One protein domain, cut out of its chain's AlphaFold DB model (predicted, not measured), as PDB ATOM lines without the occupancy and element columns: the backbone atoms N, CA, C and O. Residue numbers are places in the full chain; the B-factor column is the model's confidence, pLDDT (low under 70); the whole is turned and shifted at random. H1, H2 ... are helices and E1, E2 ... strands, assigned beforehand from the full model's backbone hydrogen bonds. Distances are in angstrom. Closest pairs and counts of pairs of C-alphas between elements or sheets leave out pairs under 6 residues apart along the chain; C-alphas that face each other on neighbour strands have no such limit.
ATOM      1  N   ASN A   6      95.730 127.042 119.700       79.44
ATOM      2  CA  ASN A   6      96.991 127.505 120.278       79.44
ATOM      3  C   ASN A   6      98.133 127.506 119.238       79.44
ATOM      4  O   ASN A   6      98.244 126.576 118.430       79.44
ATOM      5  N   ILE A   7      99.013 128.513 119.277       80.31
ATOM      6  CA  ILE A   7     100.129 128.657 118.324       80.31
ATOM      7  C   ILE A   7     101.038 127.420 118.269       80.31
ATOM      8  O   ILE A   7     101.455 127.034 117.178       80.31
ATOM      9  N   THR A   8     101.278 126.748 119.400       80.00
ATOM     10  CA  THR A   8     102.136 125.549 119.484       80.00
ATOM     11  C   THR A   8     101.501 124.333 118.818       80.00
ATOM     12  O   THR A   8     102.192 123.430 118.352       80.00
ATOM     13  N   ARG A   9     100.166 124.313 118.728       80.06
ATOM     14  CA  ARG A   9      99.409 123.270 118.035       80.06
ATOM     15  C   ARG A   9      99.244 123.579 116.553       80.06
ATOM     16  O   ARG A   9      99.202 122.666 115.728       80.06
ATOM     17  N   CYS A  10      99.121 124.859 116.209       78.62
ATOM     18  CA  CYS A  10      98.893 125.297 114.842       78.62
ATOM     19  C   CYS A  10     100.183 125.345 114.017       78.62
ATOM     20  O   CYS A  10     100.144 124.968 112.844       78.62
ATOM     21  N   ALA A  11     101.302 125.782 114.587       82.50
ATOM     22  CA  ALA A  11     102.578 125.923 113.897       82.50
ATOM     23  C   ALA A  11     103.637 125.007 114.519       82.50
ATOM     24  O   ALA A  11     103.719 124.884 115.734       82.50
ATOM     25  N   LYS A  12     104.471 124.374 113.682       84.50
ATOM     26  CA  LYS A  12     105.613 123.574 114.162       84.50
ATOM     27  C   LYS A  12     106.908 124.384 114.251       84.50
ATOM     28  O   LYS A  12     107.838 123.971 114.928       84.50
ATOM     29  N   THR A  13     106.977 125.505 113.538       87.25
ATOM     30  CA  THR A  13     108.149 126.391 113.444       87.25
ATOM     31  C   THR A  13     107.699 127.848 113.434       87.25
ATOM     32  O   THR A  13     106.565 128.139 113.033       87.25
ATOM     33  N   ILE A  14     108.586 128.763 113.830       86.88
ATOM     34  CA  ILE A  14     108.312 130.206 113.821       86.88
ATOM     35  C   ILE A  14     108.081 130.686 112.382       86.88
ATOM     36  O   ILE A  14     107.084 131.351 112.112       86.88
ATOM     37  N   LYS A  15     108.876 130.226 111.413       88.19
ATOM     38  CA  LYS A  15     108.625 130.464 109.983       88.19
ATOM     39  C   LYS A  15     107.217 130.077 109.521       88.19
ATOM     40  O   LYS A  15     106.579 130.820 108.778       88.19
ATOM     41  N   GLN A  16     106.699 128.922 109.949       88.25
ATOM     42  CA  GLN A  16     105.324 128.521 109.620       88.25
ATOM     43  C   GLN A  16     104.276 129.425 110.274       88.25
ATOM     44  O   GLN A  16     103.244 129.685 109.652       88.25
ATOM     45  N   LEU A  17     104.526 129.886 111.504       86.44
ATOM     46  CA  LEU A  17     103.679 130.865 112.183       86.44
ATOM     47  C   LEU A  17     103.638 132.173 111.381       86.44
ATOM     48  O   LEU A  17     102.551 132.608 111.006       86.44
ATOM     49  N   ILE A  18     104.806 132.730 111.040       86.94
ATOM     50  CA  ILE A  18     104.943 133.970 110.261       86.94
ATOM     51  C   ILE A  18     104.193 133.851 108.933       86.94
ATOM     52  O   ILE A  18     103.281 134.634 108.687       86.94
ATOM     53  N   ASN A  19     104.486 132.822 108.133       87.56
ATOM     54  CA  ASN A  19     103.865 132.631 106.818       87.56
ATOM     55  C   ASN A  19     102.331 132.555 106.891       87.56
ATOM     56  O   ASN A  19     101.625 133.047 106.007       87.56
ATOM     57  N   ARG A  20     101.784 131.917 107.932       85.88
ATOM     58  CA  ARG A  20     100.330 131.850 108.122       85.88
ATOM     59  C   ARG A  20      99.753 133.205 108.505       85.88
ATOM     60  O   ARG A  20      98.765 133.613 107.905       85.88
ATOM     61  N   CYS A  21     100.378 133.909 109.444       84.94
ATOM     62  CA  CYS A  21      99.964 135.256 109.831       84.94
ATOM     63  C   CYS A  21     100.047 136.243 108.653       84.94
ATOM     64  O   CYS A  21      99.171 137.093 108.498       84.94
ATOM     65  N   GLU A  22     101.041 136.095 107.771       84.56
ATOM     66  CA  GLU A  22     101.169 136.883 106.539       84.56
ATOM     67  C   GLU A  22     100.035 136.576 105.563       84.56
ATOM     68  O   GLU A  22      99.386 137.489 105.056       84.56
ATOM     69  N   SER A  23      99.751 135.290 105.343       82.31
ATOM     70  CA  SER A  23      98.646 134.844 104.487       82.31
ATOM     71  C   SER A  23      97.292 135.380 104.970       82.31
ATOM     72  O   SER A  23      96.417 135.702 104.163       82.31
ATOM     73  N   TYR A  24      97.133 135.529 106.287       82.69
ATOM     74  CA  TYR A  24      95.915 136.039 106.916       82.69
ATOM     75  C   TYR A  24      95.835 137.572 106.944       82.69
ATOM     76  O   TYR A  24      94.755 138.111 107.181       82.69
ATOM     77  N   GLY A  25      96.932 138.283 106.659       79.44
ATOM     78  CA  GLY A  25      96.980 139.745 106.742       79.44
ATOM     79  C   GLY A  25      96.870 140.253 108.183       79.44
ATOM     80  O   GLY A  25      96.131 141.201 108.453       79.44
ATOM     81  N   GLU A  26      97.555 139.580 109.108       84.00
ATOM     82  CA  GLU A  26      97.517 139.859 110.555       84.00
ATOM     83  C   GLU A  26      98.643 140.773 111.032       84.00
ATOM     84  O   GLU A  26      98.657 141.187 112.189       84.00
ATOM     85  N   PHE A  27      99.574 141.109 110.141       83.38
ATOM     86  CA  PHE A  27     100.565 142.141 110.403       83.38
ATOM     87  C   PHE A  27      99.939 143.517 110.184       83.38
ATOM     88  O   PHE A  27      99.325 143.775 109.144       83.38
ATOM     89  N   ASP A  28     100.081 144.395 111.173       83.25
ATOM     90  CA  ASP A  28      99.675 145.791 111.055       83.25
ATOM     91  C   ASP A  28     100.588 146.574 110.089       83.25
ATOM     92  O   ASP A  28     101.558 146.051 109.534       83.25
ATOM     93  N   LYS A  29     100.269 147.854 109.857       79.56
ATOM     94  CA  LYS A  29     101.044 148.728 108.956       79.56
ATOM     95  C   LYS A  29     102.490 148.942 109.414       79.56
ATOM     96  O   LYS A  29     103.326 149.319 108.600       79.56
ATOM     97  N   GLU A  30     102.761 148.723 110.695       81.38
ATOM     98  CA  GLU A  30     104.086 148.811 111.302       81.38
ATOM     99  C   GLU A  30     104.804 147.445 111.297       81.38
ATOM    100  O   GLU A  30     105.924 147.339 111.786       81.38
ATOM    101  N   GLY A  31     104.180 146.390 110.758       83.12
ATOM    102  CA  GLY A  31     104.748 145.047 110.703       83.12
ATOM    103  C   GLY A  31     104.655 144.275 112.019       83.12
ATOM    104  O   GLY A  31     105.412 143.326 112.218       83.12
ATOM    105  N   ASN A  32     103.747 144.638 112.925       86.12
ATOM    106  CA  ASN A  32     103.546 143.908 114.174       86.12
ATOM    107  C   ASN A  32     102.376 142.932 114.085       86.12
ATOM    108  O   ASN A  32     101.323 143.228 113.524       86.12
ATOM    109  N   LEU A  33     102.581 141.766 114.683       85.56
ATOM    110  CA  LEU A  33     101.602 140.720 114.888       85.56
ATOM    111  C   LEU A  33     100.908 140.917 116.236       85.56
ATOM    112  O   LEU A  33     101.572 141.076 117.261       85.56
ATOM    113  N   HIS A  34      99.579 140.846 116.224       81.88
ATOM    114  CA  HIS A  34      98.749 140.877 117.426       81.88
ATOM    115  C   HIS A  34      98.198 139.475 117.676       81.88
ATOM    116  O   HIS A  34      97.412 138.958 116.885       81.88
ATOM    117  N   LEU A  35      98.640 138.837 118.756       81.44
ATOM    118  CA  LEU A  35      98.174 137.511 119.153       81.44
ATOM    119  C   LEU A  35      97.146 137.644 120.264       81.44
ATOM    120  O   LEU A  35      97.434 138.243 121.295       81.44
ATOM    121  N   ALA A  36      95.965 137.067 120.063       77.38
ATOM    122  CA  ALA A  36      94.961 136.997 121.111       77.38
ATOM    123  C   ALA A  36      95.400 136.006 122.192       77.38
ATOM    124  O   ALA A  36      95.926 134.931 121.899       77.38
ATOM    125  N   VAL A  37      95.152 136.370 123.438       74.69
ATOM    126  CA  VAL A  37      95.426 135.561 124.615       74.69
ATOM    127  C   VAL A  37      94.106 135.315 125.326       74.69
ATOM    128  O   VAL A  37      93.407 136.261 125.692       74.69
ATOM    129  N   GLU A  38      93.773 134.042 125.519       66.88
ATOM    130  CA  GLU A  38      92.561 133.617 126.214       66.88
ATOM    131  C   GLU A  38      92.942 133.058 127.596       66.88
ATOM    132  O   GLU A  38      93.540 131.990 127.716       66.88
ATOM    133  N   LYS A  39      92.638 133.817 128.656       65.00
ATOM    134  CA  LYS A  39      92.653 133.346 130.054       65.00
ATOM    135  C   LYS A  39      91.289 133.656 130.690       65.00
ATOM    136  O   LYS A  39      90.319 132.960 130.420       65.00
ATOM    137  N   THR A  40      91.211 134.710 131.499       51.00
ATOM    138  CA  THR A  40      90.002 135.218 132.179       51.00
ATOM    139  C   THR A  40      89.435 136.471 131.510       51.00
ATOM    140  O   THR A  40      88.229 136.690 131.550       51.00
ATOM    141  N   GLU A  41      90.294 137.251 130.852       56.81
ATOM    142  CA  GLU A  41      89.949 138.410 130.026       56.81
ATOM    143  C   GLU A  41      90.625 138.270 128.659       56.81
ATOM    144  O   GLU A  41      91.673 137.629 128.530       56.81
ATOM    145  N   THR A  42      90.006 138.831 127.620       61.84
ATOM    146  CA  THR A  42      90.565 138.827 126.267       61.84
ATOM    147  C   THR A  42      91.648 139.892 126.163       61.84
ATOM    148  O   THR A  42      91.337 141.082 126.078       61.84
ATOM    149  N   SER A  43      92.904 139.459 126.120       68.19
ATOM    150  CA  SER A  43      94.059 140.341 125.928       68.19
ATOM    151  C   SER A  43      94.760 140.055 124.616       68.19
ATOM    152  O   SER A  43      94.502 139.043 123.965       68.19
ATOM    153  N   SER A  44      95.656 140.952 124.208       73.44
ATOM    154  CA  SER A  44      96.485 140.735 123.026       73.44
ATOM    155  C   SER A  44      97.950 141.042 123.304       73.44
ATOM    156  O   SER A  44      98.269 141.988 124.022       73.44
ATOM    157  N   LEU A  45      98.837 140.229 122.737       79.56
ATOM    158  CA  LEU A  45     100.279 140.430 122.748       79.56
ATOM    159  C   LEU A  45     100.713 140.997 121.399       79.56
ATOM    160  O   LEU A  45     100.397 140.425 120.355       79.56
ATOM    161  N   LYS A  46     101.458 142.105 121.428       83.06
ATOM    162  CA  LYS A  46     102.053 142.725 120.237       83.06
ATOM    163  C   LYS A  46     103.506 142.273 120.094       83.06
ATOM    164  O   LYS A  46     104.304 142.445 121.015       83.06
ATOM    165  N   ILE A  47     103.858 141.723 118.935       85.31
ATOM    166  CA  ILE A  47     105.216 141.260 118.613       85.31
ATOM    167  C   ILE A  47     105.578 141.753 117.214       85.31
ATOM    168  O   ILE A  47     104.805 141.567 116.280       85.31
ATOM    169  N   SER A  48     106.755 142.353 117.034       86.50
ATOM    170  CA  SER A  48     107.208 142.760 115.701       86.50
ATOM    171  C   SER A  48     107.620 141.554 114.855       86.50
ATOM    172  O   SER A  48     108.216 140.592 115.347       86.50
ATOM    173  N   LYS A  49     107.336 141.613 113.550       87.06
ATOM    174  CA  LYS A  49     107.774 140.592 112.591       87.06
ATOM    175  C   LYS A  49     109.292 140.428 112.584       87.06
ATOM    176  O   LYS A  49     109.772 139.305 112.491       87.06
ATOM    177  N   ASP A  50     110.035 141.524 112.725       87.56
ATOM    178  CA  ASP A  50     111.498 141.490 112.752       87.56
ATOM    179  C   ASP A  50     112.023 140.662 113.926       87.56
ATOM    180  O   ASP A  50     112.850 139.780 113.716       87.56
ATOM    181  N   LYS A  51     111.446 140.816 115.127       86.94
ATOM    182  CA  LYS A  51     111.793 139.965 116.278       86.94
ATOM    183  C   LYS A  51     111.456 138.494 116.042       86.94
ATOM    184  O   LYS A  51     112.236 137.625 116.417       86.94
ATOM    185  N   LEU A  52     110.321 138.195 115.403       87.31
ATOM    186  CA  LEU A  52     109.975 136.814 115.041       87.31
ATOM    187  C   LEU A  52     110.987 136.220 114.051       87.31
ATOM    188  O   LEU A  52     111.379 135.067 114.208       87.31
ATOM    189  N   ASN A  53     111.440 137.001 113.066       88.25
ATOM    190  CA  ASN A  53     112.479 136.586 112.120       88.25
ATOM    191  C   ASN A  53     113.844 136.402 112.795       88.25
ATOM    192  O   ASN A  53     114.560 135.460 112.459       88.25
ATOM    193  N   GLU A  54     114.208 137.267 113.743       91.31
ATOM    194  CA  GLU A  54     115.429 137.124 114.545       91.31
ATOM    195  C   GLU A  54     115.407 135.821 115.348       91.31
ATOM    196  O   GLU A  54     116.386 135.078 115.349       91.31
ATOM    197  N   TRP A  55     114.281 135.500 115.989       89.25
ATOM    198  CA  TRP A  55     114.128 134.260 116.750       89.25
ATOM    199  C   TRP A  55     114.139 133.016 115.859       89.25
ATOM    200  O   TRP A  55     114.810 132.042 116.201       89.25
ATOM    201  N   ASP A  56     113.480 133.056 114.696       88.94
ATOM    202  CA  ASP A  56     113.553 131.979 113.697       88.94
ATOM    203  C   ASP A  56     114.999 131.774 113.212       88.94
ATOM    204  O   ASP A  56     115.497 130.649 113.190       88.94
ATOM    205  N   SER A  57     115.710 132.868 112.922       89.44
ATOM    206  CA  SER A  57     117.116 132.845 112.487       89.44
ATOM    207  C   SER A  57     118.066 132.360 113.583       89.44
ATOM    208  O   SER A  57     119.075 131.725 113.289       89.44
ATOM    209  N   SER A  58     117.733 132.614 114.851       89.81
ATOM    210  CA  SER A  58     118.449 132.095 116.020       89.81
ATOM    211  C   SER A  58     118.195 130.601 116.268       89.81
ATOM    212  O   SER A  58     118.799 130.034 117.179       89.81
ATOM    213  N   GLY A  59     117.308 129.958 115.500       88.31
ATOM    214  CA  GLY A  59     116.953 128.548 115.666       88.31
ATOM    215  C   GLY A  59     115.975 128.279 116.811       88.31
ATOM    216  O   GLY A  59     115.852 127.136 117.242       88.31
ATOM    217  N   MET A  60     115.282 129.311 117.303       89.44
ATOM    218  CA  MET A  60     114.323 129.177 118.396       89.44
ATOM    219  C   MET A  60     113.128 128.318 117.975       89.44
ATOM    220  O   MET A  60     112.542 128.488 116.900       89.44
ATOM    221  N   SER A  61     112.732 127.396 118.846       87.50
ATOM    222  CA  SER A  61     111.562 126.555 118.624       87.50
ATOM    223  C   SER A  61     110.250 127.296 118.908       87.50
ATOM    224  O   SER A  61     110.197 128.286 119.636       87.50
ATOM    225  N   ILE A  62     109.139 126.780 118.373       84.69
ATOM    226  CA  ILE A  62     107.806 127.332 118.662       84.69
ATOM    227  C   ILE A  62     107.424 127.202 120.148       84.69
ATOM    228  O   ILE A  62     106.648 128.006 120.658       84.69
ATOM    229  N   LEU A  63     107.972 126.199 120.846       84.00
ATOM    230  CA  LEU A  63     107.750 126.002 122.277       84.00
ATOM    231  C   LEU A  63     108.472 127.078 123.093       84.00
ATOM    232  O   LEU A  63     107.866 127.681 123.971       84.00
ATOM    233  N   GLU A  64     109.729 127.363 122.760       85.94
ATOM    234  CA  GLU A  64     110.487 128.455 123.382       85.94
ATOM    235  C   GLU A  64     109.859 129.819 123.085       85.94
ATOM    236  O   GLU A  64     109.812 130.672 123.968       85.94
ATOM    237  N   LEU A  65     109.316 130.014 121.876       86.44
ATOM    238  CA  LEU A  65     108.525 131.202 121.558       86.44
ATOM    239  C   LEU A  65     107.324 131.324 122.502       86.44
ATOM    240  O   LEU A  65     107.115 132.387 123.075       86.44
ATOM    241  N   HIS A  66     106.549 130.250 122.676       83.88
ATOM    242  CA  HIS A  66     105.399 130.250 123.582       83.88
ATOM    243  C   HIS A  66     105.810 130.614 125.010       83.88
ATOM    244  O   HIS A  66     105.225 131.521 125.588       83.88
ATOM    245  N   GLN A  67     106.871 129.992 125.530       81.38
ATOM    246  CA  GLN A  67     107.397 130.283 126.867       81.38
ATOM    247  C   GLN A  67     107.883 131.729 127.003       81.38
ATOM    248  O   GLN A  67     107.614 132.382 128.004       81.38
ATOM    249  N   LYS A  68     108.562 132.281 125.989       83.88
ATOM    250  CA  LYS A  68     108.953 133.699 125.996       83.88
ATOM    251  C   LYS A  68     107.752 134.630 126.038       83.88
ATOM    252  O   LYS A  68     107.812 135.656 126.707       83.88
ATOM    253  N   LEU A  69     106.691 134.293 125.315       80.31
ATOM    254  CA  LEU A  69     105.457 135.070 125.314       80.31
ATOM    255  C   LEU A  69     104.683 134.926 126.626       80.31
ATOM    256  O   LEU A  69     104.044 135.886 127.043       80.31
ATOM    257  N   GLU A  70     104.791 133.778 127.294       75.62
ATOM    258  CA  GLU A  70     104.329 133.588 128.671       75.62
ATOM    259  C   GLU A  70     105.076 134.506 129.639       75.62
ATOM    260  O   GLU A  70     104.431 135.283 130.333       75.62
ATOM    261  N   VAL A  71     106.410 134.523 129.598       75.81
ATOM    262  CA  VAL A  71     107.229 135.402 130.453       75.81
ATOM    263  C   VAL A  71     106.966 136.883 130.156       75.81
ATOM    264  O   VAL A  71     106.818 137.690 131.067       75.81
ATOM    265  N   GLN A  72     106.842 137.260 128.878       70.56
ATOM    266  CA  GLN A  72     106.504 138.634 128.492       70.56
ATOM    267  C   GLN A  72     105.092 139.036 128.960       70.56
ATOM    268  O   GLN A  72     104.823 140.221 129.152       70.56
ATOM    269  N   ALA A  73     104.192 138.065 129.141       65.81
ATOM    270  CA  ALA A  73     102.882 138.281 129.739       65.81
ATOM    271  C   ALA A  73     102.919 138.294 131.282       65.81
ATOM    272  O   ALA A  73     102.057 138.942 131.866       65.81
ATOM    273  N   GLU A  74     103.891 137.639 131.932       58.34
ATOM    274  CA  GLU A  74     104.114 137.655 133.395       58.34
ATOM    275  C   GLU A  74     104.697 138.975 133.925       58.34
ATOM    276  O   GLU A  74     104.412 139.350 135.060       58.34
ATOM    277  N   ASP A  75     105.464 139.726 133.122       53.84
ATOM    278  CA  ASP A  75     105.852 141.117 133.456       53.84
ATOM    279  C   ASP A  75     104.622 142.050 133.566       53.84
ATOM    280  O   ASP A  75     104.678 143.158 134.107       53.84
ATOM    281  N   CYS A  76     103.475 141.593 133.070       51.19
ATOM    282  CA  CYS A  76     102.173 142.130 133.407       51.19
ATOM    283  C   CYS A  76     101.694 141.415 134.688       51.19
ATOM    284  O   CYS A  76     101.671 140.197 134.708       51.19
TER     285      CYS A  76
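This is residues 6 to 76 of the 97 residues of an uncharacterized protein of Nitrospinaceae bacterium (UniProt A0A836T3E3). A two-stranded hairpin, E1 and E2, and the helix H4 reach out from a side-by-side pair of helices, H2 and H3, at the hairpin's open end. H4 comes near E2 with residues 69 to 73, and the short H1 packs on residues 62 to 66 of H4. The printed part has 71 residues, with elements in the order H1, H2, E1, E2, H3, H4; the sheet E1 - E2 is antiparallel and the class is mixed, helices and strands. The whole is compact, with a radius of gyration of the C-alphas of 11.7 A and spans of 31 by 26 by 21 A.

Find C-alpha 7 at (100.129, 128.657, 118.324), where H1, residues 7 to 10, begins. H2 takes residues 14 to 24, 15.3 A long. Then come E1, residues 32 to 38, 19.3 A, and E2, residues 42 to 48, 20.1 A. H3, residues 49 to 57, measures 12.1 A. H4, residues 62 to 74, runs 18.4 A to C-alpha 74 at (104.114, 137.655, 133.395).

H1 touches H4, closest at the C-alphas of Thr 8 and Ile 62, 6.0 A. H2 touches H3 at a shallow tilt of 32 degrees, opposite ways; the closest C-alphas are those of Ile 14 and Asp 56, 5.5 A. In the hairpin E1 and E2, look at N 33 and O 47, 2.7 A, within hydrogen-bond range. The closest C-alphas of E2 and H4 are those of Leu 45 and Ala 73, 7.8 A. H1 and H3 are apart. In H2, H3 and H4 every O i to N i+4 pair is within hydrogen-bond range; H1 is too short for one.

The C-alphas of Thr 40 and Ser 57, the two farthest apart, are 33.6 A from each other. The printed part has no cut and no long link. Look for pLDDT under 70 at residues 38 to 43 and 73 to 76.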